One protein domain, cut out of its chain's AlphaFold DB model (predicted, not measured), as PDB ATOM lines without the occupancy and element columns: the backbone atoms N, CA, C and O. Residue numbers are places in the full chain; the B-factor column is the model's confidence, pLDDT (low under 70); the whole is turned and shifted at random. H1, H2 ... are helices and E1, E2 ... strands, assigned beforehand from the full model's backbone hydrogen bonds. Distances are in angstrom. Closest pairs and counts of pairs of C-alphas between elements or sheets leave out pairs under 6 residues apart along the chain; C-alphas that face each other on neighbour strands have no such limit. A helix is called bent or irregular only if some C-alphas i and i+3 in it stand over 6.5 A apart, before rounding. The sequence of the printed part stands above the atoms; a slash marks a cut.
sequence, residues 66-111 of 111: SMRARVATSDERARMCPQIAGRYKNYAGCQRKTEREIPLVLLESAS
ATOM      1  N   SER A  66      41.533 -21.660  11.574       85.38
ATOM      2  CA  SER A  66      42.759 -20.876  11.692       85.38
ATOM      3  C   SER A  66      42.524 -19.511  11.050       85.38
ATOM      4  O   SER A  66      42.139 -19.419   9.886       85.38
ATOM      5  N   MET A  67      42.735 -18.449  11.822       88.75
ATOM      6  CA  MET A  67      42.490 -17.072  11.398       88.75
ATOM      7  C   MET A  67      43.743 -16.238  11.627       88.75
ATOM      8  O   MET A  67      44.413 -16.365  12.656       88.75
ATOM      9  N   ARG A  68      44.038 -15.340  10.693       89.88
ATOM     10  CA  ARG A  68      45.031 -14.289  10.858       89.88
ATOM     11  C   ARG A  68      44.339 -13.046  11.402       89.88
ATOM     12  O   ARG A  68      43.478 -12.461  10.756       89.88
ATOM     13  N   ALA A  69      44.731 -12.641  12.606       91.00
ATOM     14  CA  ALA A  69      44.260 -11.401  13.205       91.00
ATOM     15  C   ALA A  69      45.150 -10.230  12.773       91.00
ATOM     16  O   ALA A  69      46.373 -10.295  12.923       91.00
ATOM     17  N   ARG A  70      44.544  -9.137  12.305       92.12
ATOM     18  CA  ARG A  70      45.230  -7.853  12.106       92.12
ATOM     19  C   ARG A  70      44.411  -6.696  12.658       92.12
ATOM     20  O   ARG A  70      43.191  -6.774  12.760       92.12
ATOM     21  N   VAL A  71      45.087  -5.615  13.024       92.12
ATOM     22  CA  VAL A  71      44.412  -4.378  13.429       92.12
ATOM     23  C   VAL A  71      43.977  -3.637  12.164       92.12
ATOM     24  O   VAL A  71      44.755  -3.536  11.215       92.12
ATOM     25  N   ALA A  72      42.733  -3.161  12.142       89.00
ATOM     26  CA  ALA A  72      42.223  -2.315  11.072       89.00
ATOM     27  C   ALA A  72      43.004  -0.996  11.029       89.00
ATOM     28  O   ALA A  72      43.333  -0.430  12.077       89.00
ATOM     29  N   THR A  73      43.272  -0.487   9.830       90.69
ATOM     30  CA  THR A  73      43.864   0.846   9.668       90.69
ATOM     31  C   THR A  73      42.873   1.934  10.088       90.69
ATOM     32  O   THR A  73      41.670   1.690  10.222       90.69
ATOM     33  N   SER A  74      43.360   3.161  10.287       86.00
ATOM     34  CA  SER A  74      42.510   4.297  10.662       86.00
ATOM     35  C   SER A  74      41.390   4.542   9.641       86.00
ATOM     36  O   SER A  74      40.246   4.760  10.039       86.00
ATOM     37  N   ASP A  75      41.681   4.403   8.344       86.81
ATOM     38  CA  ASP A  75      40.705   4.507   7.253       86.81
ATOM     39  C   ASP A  75      39.654   3.393   7.266       86.81
ATOM     40  O   ASP A  75      38.455   3.652   7.128       86.81
ATOM     41  N   GLU A  76      40.076   2.137   7.440       88.69
ATOM     42  CA  GLU A  76      39.151   1.001   7.551       88.69
ATOM     43  C   GLU A  76      38.223   1.186   8.754       88.69
ATOM     44  O   GLU A  76      37.001   1.052   8.646       88.69
ATOM     45  N   ARG A  77      38.789   1.588   9.892       84.88
ATOM     46  CA  ARG A  77      38.038   1.853  11.115       84.88
ATOM     47  C   ARG A  77      37.039   2.993  10.937       84.88
ATOM     48  O   ARG A  77      35.893   2.843  11.357       84.88
ATOM     49  N   ALA A  78      37.426   4.088  10.282       84.88
ATOM     50  CA  ALA A  78      36.536   5.216  10.007       84.88
ATOM     51  C   ALA A  78      35.309   4.805   9.175       84.88
ATOM     52  O   ALA A  78      34.214   5.312   9.410       84.88
ATOM     53  N   ARG A  79      35.459   3.835   8.263       86.38
ATOM     54  CA  ARG A  79      34.343   3.280   7.474       86.38
ATOM     55  C   ARG A  79      33.474   2.294   8.255       86.38
ATOM     56  O   ARG A  79      32.264   2.233   8.040       86.38
ATOM     57  N   MET A  80      34.074   1.506   9.145       85.69
ATOM     58  CA  MET A  80      33.397   0.408   9.847       85.69
ATOM     59  C   MET A  80      32.725   0.854  11.151       85.69
ATOM     60  O   MET A  80      31.648   0.362  11.490       85.69
ATOM     61  N   CYS A  81      33.311   1.808  11.878       81.00
ATOM     62  CA  CYS A  81      32.762   2.313  13.137       81.00
ATOM     63  C   CYS A  81      31.328   2.859  13.007       81.00
ATOM     64  O   CYS A  81      30.509   2.489  13.850       81.00
ATOM     65  N   PRO A  82      30.969   3.661  11.983       82.06
ATOM     66  CA  PRO A  82      29.593   4.120  11.793       82.06
ATOM     67  C   PRO A  82      28.602   2.971  11.574       82.06
ATOM     68  O   PRO A  82      27.499   3.008  12.113       82.06
ATOM     69  N   GLN A  83      29.002   1.916  10.856       81.94
ATOM     70  CA  GLN A  83      28.156   0.740  10.612       81.94
ATOM     71  C   GLN A  83      27.896  -0.036  11.908       81.94
ATOM     72  O   GLN A  83      26.757  -0.381  12.223       81.94
ATOM     73  N   ILE A  84      28.949  -0.257  12.705       79.56
ATOM     74  CA  ILE A  84      28.847  -0.930  14.006       79.56
ATOM     75  C   ILE A  84      28.008  -0.089  14.977       79.56
ATOM     76  O   ILE A  84      27.141  -0.631  15.658       79.56
ATOM     77  N   ALA A  85      28.230   1.228  15.025       79.12
ATOM     78  CA  ALA A  85      27.494   2.153  15.885       79.12
ATOM     79  C   ALA A  85      26.013   2.276  15.496       79.12
ATOM     80  O   ALA A  85      25.161   2.369  16.379       79.12
ATOM     81  N   GLY A  86      25.706   2.239  14.195       77.38
ATOM     82  CA  GLY A  86      24.338   2.225  13.682       77.38
ATOM     83  C   GLY A  86      23.593   0.940  14.048       77.38
ATOM     84  O   GLY A  86      22.429   0.995  14.436       77.38
ATOM     85  N   ARG A  87      24.279  -0.210  14.001       72.88
ATOM     86  CA  ARG A  87      23.695  -1.514  14.348       72.88
ATOM     87  C   ARG A  87      23.612  -1.754  15.859       72.88
ATOM     88  O   ARG A  87      22.676  -2.395  16.327       72.88
ATOM     89  N   TYR A  88      24.559  -1.216  16.625       72.81
ATOM     90  CA  TYR A  88      24.684  -1.450  18.061       72.81
ATOM     91  C   TYR A  88      24.988  -0.148  18.815       72.81
ATOM     92  O   TYR A  88      26.143   0.254  18.987       72.81
ATOM     93  N   LYS A  89      23.932   0.474  19.361       67.88
ATOM     94  CA  LYS A  89      23.996   1.748  20.110       67.88
ATOM     95  C   LYS A  89      25.005   1.734  21.268       67.88
ATOM     96  O   LYS A  89      25.588   2.767  21.588       67.88
ATOM     97  N   ASN A  90      25.269   0.563  21.851       69.56
ATOM     98  CA  ASN A  90      26.227   0.390  22.947       69.56
ATOM     99  C   ASN A  90      27.681   0.687  22.528       69.56
ATOM    100  O   ASN A  90      28.469   1.131  23.362       69.56
ATOM    101  N   TYR A  91      28.032   0.508  21.247       68.19
ATOM    102  CA  TYR A  91      29.375   0.792  20.720       68.19
ATOM    103  C   TYR A  91      29.558   2.241  20.279       68.19
ATOM    104  O   TYR A  91      30.681   2.746  20.309       68.19
ATOM    105  N   ALA A  92      28.463   2.937  19.957       60.97
ATOM    106  CA  ALA A  92      28.465   4.333  19.518       60.97
ATOM    107  C   ALA A  92      29.073   5.303  20.552       60.97
ATOM    108  O   ALA A  92      29.316   6.466  20.236       60.97
ATOM    109  N   GLY A  93      29.313   4.858  21.791       63.19
ATOM    110  CA  GLY A  93      29.926   5.647  22.862       63.19
ATOM    111  C   GLY A  93      31.215   5.080  23.453       63.19
ATOM    112  O   GLY A  93      31.760   5.716  24.352       63.19
ATOM    113  N   CYS A  94      31.716   3.927  22.998       63.22
ATOM    114  CA  CYS A  94      32.900   3.306  23.605       63.22
ATOM    115  C   CYS A  94      34.146   4.185  23.455       63.22
ATOM    116  O   CYS A  94      34.868   4.378  24.428       63.22
ATOM    117  N   GLN A  95      34.343   4.798  22.283       65.38
ATOM    118  CA  GLN A  95      35.482   5.688  22.049       65.38
ATOM    119  C   GLN A  95      35.399   6.977  22.880       65.38
ATOM    120  O   GLN A  95      36.420   7.448  23.352       65.38
ATOM    121  N   ARG A  96      34.202   7.523  23.146       67.75
ATOM    122  CA  ARG A  96      34.056   8.744  23.970       67.75
ATOM    123  C   ARG A  96      34.495   8.552  25.422       67.75
ATOM    124  O   ARG A  96      34.710   9.526  26.130       67.75
ATOM    125  N   LYS A  97      34.577   7.303  25.885       70.94
ATOM    126  CA  LYS A  97      34.935   6.962  27.266       70.94
ATOM    127  C   LYS A  97      36.436   6.736  27.454       70.94
ATOM    128  O   LYS A  97      36.844   6.341  28.542       70.94
ATOM    129  N   THR A  98      37.248   6.911  26.414       71.81
ATOM    130  CA  THR A  98      38.690   6.683  26.488       71.81
ATOM    131  C   THR A  98      39.451   7.574  25.514       71.81
ATOM    132  O   THR A  98      39.051   7.762  24.370       71.81
ATOM    133  N   GLU A  99      40.585   8.097  25.967       74.88
ATOM    134  CA  GLU A  99      41.519   8.853  25.126       74.88
ATOM    135  C   GLU A  99      42.304   7.937  24.179       74.88
ATOM    136  O   GLU A  99      42.807   8.372  23.146       74.88
ATOM    137  N   ARG A 100      42.388   6.638  24.496       82.31
ATOM    138  CA  ARG A 100      43.084   5.660  23.665       82.31
ATOM    139  C   ARG A 100      42.206   5.230  22.497       82.31
ATOM    140  O   ARG A 100      41.027   4.925  22.659       82.31
ATOM    141  N   GLU A 101      42.806   5.108  21.323       77.62
ATOM    142  CA  GLU A 101      42.154   4.511  20.162       77.62
ATOM    143  C   GLU A 101      41.758   3.053  20.455       77.62
ATOM    144  O   GLU A 101      42.620   2.213  20.734       77.62
ATOM    145  N   ILE A 102      40.454   2.742  20.428       83.81
ATOM    146  CA  ILE A 102      39.991   1.357  20.582       83.81
ATOM    147  C   ILE A 102      40.305   0.615  19.278       83.81
ATOM    148  O   ILE A 102      39.771   0.995  18.228       83.81
ATOM    149  N   PRO A 103      41.146  -0.434  19.319       86.12
ATOM    150  CA  PRO A 103      41.512  -1.167  18.122       86.12
ATOM    151  C   PRO A 103      40.325  -1.991  17.628       86.12
ATOM    152  O   PRO A 103      39.692  -2.718  18.398       86.12
ATOM    153  N   LEU A 104      40.064  -1.912  16.327       87.25
ATOM    154  CA  LEU A 104      39.193  -2.851  15.637       87.25
ATOM    155  C   LEU A 104      40.080  -3.957  15.058       87.25
ATOM    156  O   LEU A 104      41.034  -3.665  14.341       87.25
ATOM    157  N   VAL A 105      39.805  -5.210  15.412       90.50
ATOM    158  CA  VAL A 105      40.579  -6.362  14.935       90.50
ATOM    159  C   VAL A 105      39.779  -7.076  13.858       90.50
ATOM    160  O   VAL A 105      38.614  -7.411  14.065       90.50
ATOM    161  N   LEU A 106      40.427  -7.304  12.724       89.12
ATOM    162  CA  LEU A 106      39.909  -8.064  11.600       89.12
ATOM    163  C   LEU A 106      40.484  -9.474  11.674       89.12
ATOM    164  O   LEU A 106      41.690  -9.646  11.875       89.12
ATOM    165  N   LEU A 107      39.609 -10.469  11.553       88.50
ATOM    166  CA  LEU A 107      39.978 -11.874  11.452       88.50
ATOM    167  C   LEU A 107      39.815 -12.290   9.991       88.50
ATOM    168  O   LEU A 107      38.710 -12.257   9.454       88.50
ATOM    169  N   GLU A 108      40.925 -12.637   9.357       87.44
ATOM    170  CA  GLU A 108      40.981 -13.105   7.975       87.44
ATOM    171  C   GLU A 108      41.306 -14.600   7.972       87.44
ATOM    172  O   GLU A 108      42.043 -15.074   8.837       87.44
ATOM    173  N   SER A 109      40.779 -15.354   7.011       83.12
ATOM    174  CA  SER A 109      41.071 -16.783   6.868       83.12
ATOM    175  C   SER A 109      42.579 -16.993   6.718       83.12
ATOM    176  O   SER A 109      43.184 -16.453   5.791       83.12
ATOM    177  N   ALA A 110      43.200 -17.775   7.606       75.19
ATOM    178  CA  ALA A 110      44.573 -18.208   7.382       75.19
ATOM    179  C   ALA A 110      44.531 -19.322   6.330       75.19
ATOM    180  O   ALA A 110      43.988 -20.394   6.594       75.19
ATOM    181  N   SER A 111      45.003 -19.007   5.122       56.84
ATOM    182  CA  SER A 111      45.199 -19.979   4.041       56.84
ATOM    183  C   SER A 111      46.272 -20.995   4.414       56.84
ATOM    184  O   SER A 111      47.238 -20.584   5.101       56.84
TER     185      SER A 111
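AT A GLANCE: This is residues 66 to 111 of the 111 residues of the protein "Nitroreductase family deazaflavin-dependent oxidoreductase" of Leekyejoonella antrihumi (UniProt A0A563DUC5). A narrow two-stranded ribbon, E1 and E2, makes one end of the model; from its other end the chain runs out through H1 and returns along residues 88 to 104 as a wide loop. The printed part has 46 residues, with E1, H1 and E2 in that order; the sheet E1 - E2 is antiparallel and the class is mixed, helices and strands. It is loose, with a radius of gyration of the C-alphas of 12.0 A, and elongated, spanning 36 by 23 by 18 A.

HOW THE PARTS SIT: Look first at E1, residues 67 to 71, and E2, residues 105 to 109: antiparallel neighbours at 150 degrees, with N 68 and O 108 2.7 A apart and N 106 and O 70 2.8 A apart, within hydrogen-bond range. A tight link joins E1 to H1, residues 74 to 87, where 8 of 10 O i to N i+4 pairs are within range.

IN THESE COORDINATES: Find C-alpha 67 at (42.490, -17.072, 11.398); E1 runs 13.0 A from there. H1 covers 20.0 A from C-alpha 74 at (42.510, 4.297, 10.662), neither bent nor irregular, but only just: C-alphas 79 and 82 are 6.5 A apart. E2 covers 13.2 A, ending at C-alpha 109, (41.071, -16.783, 6.868).

THE WHOLE: The farthest C-alphas, Lys 97 and Ser 111, are 37.0 A apart. The printed part has no cut; H1 to E2 is a long link. Residues 89 to 96 and 111 have pLDDT under 70.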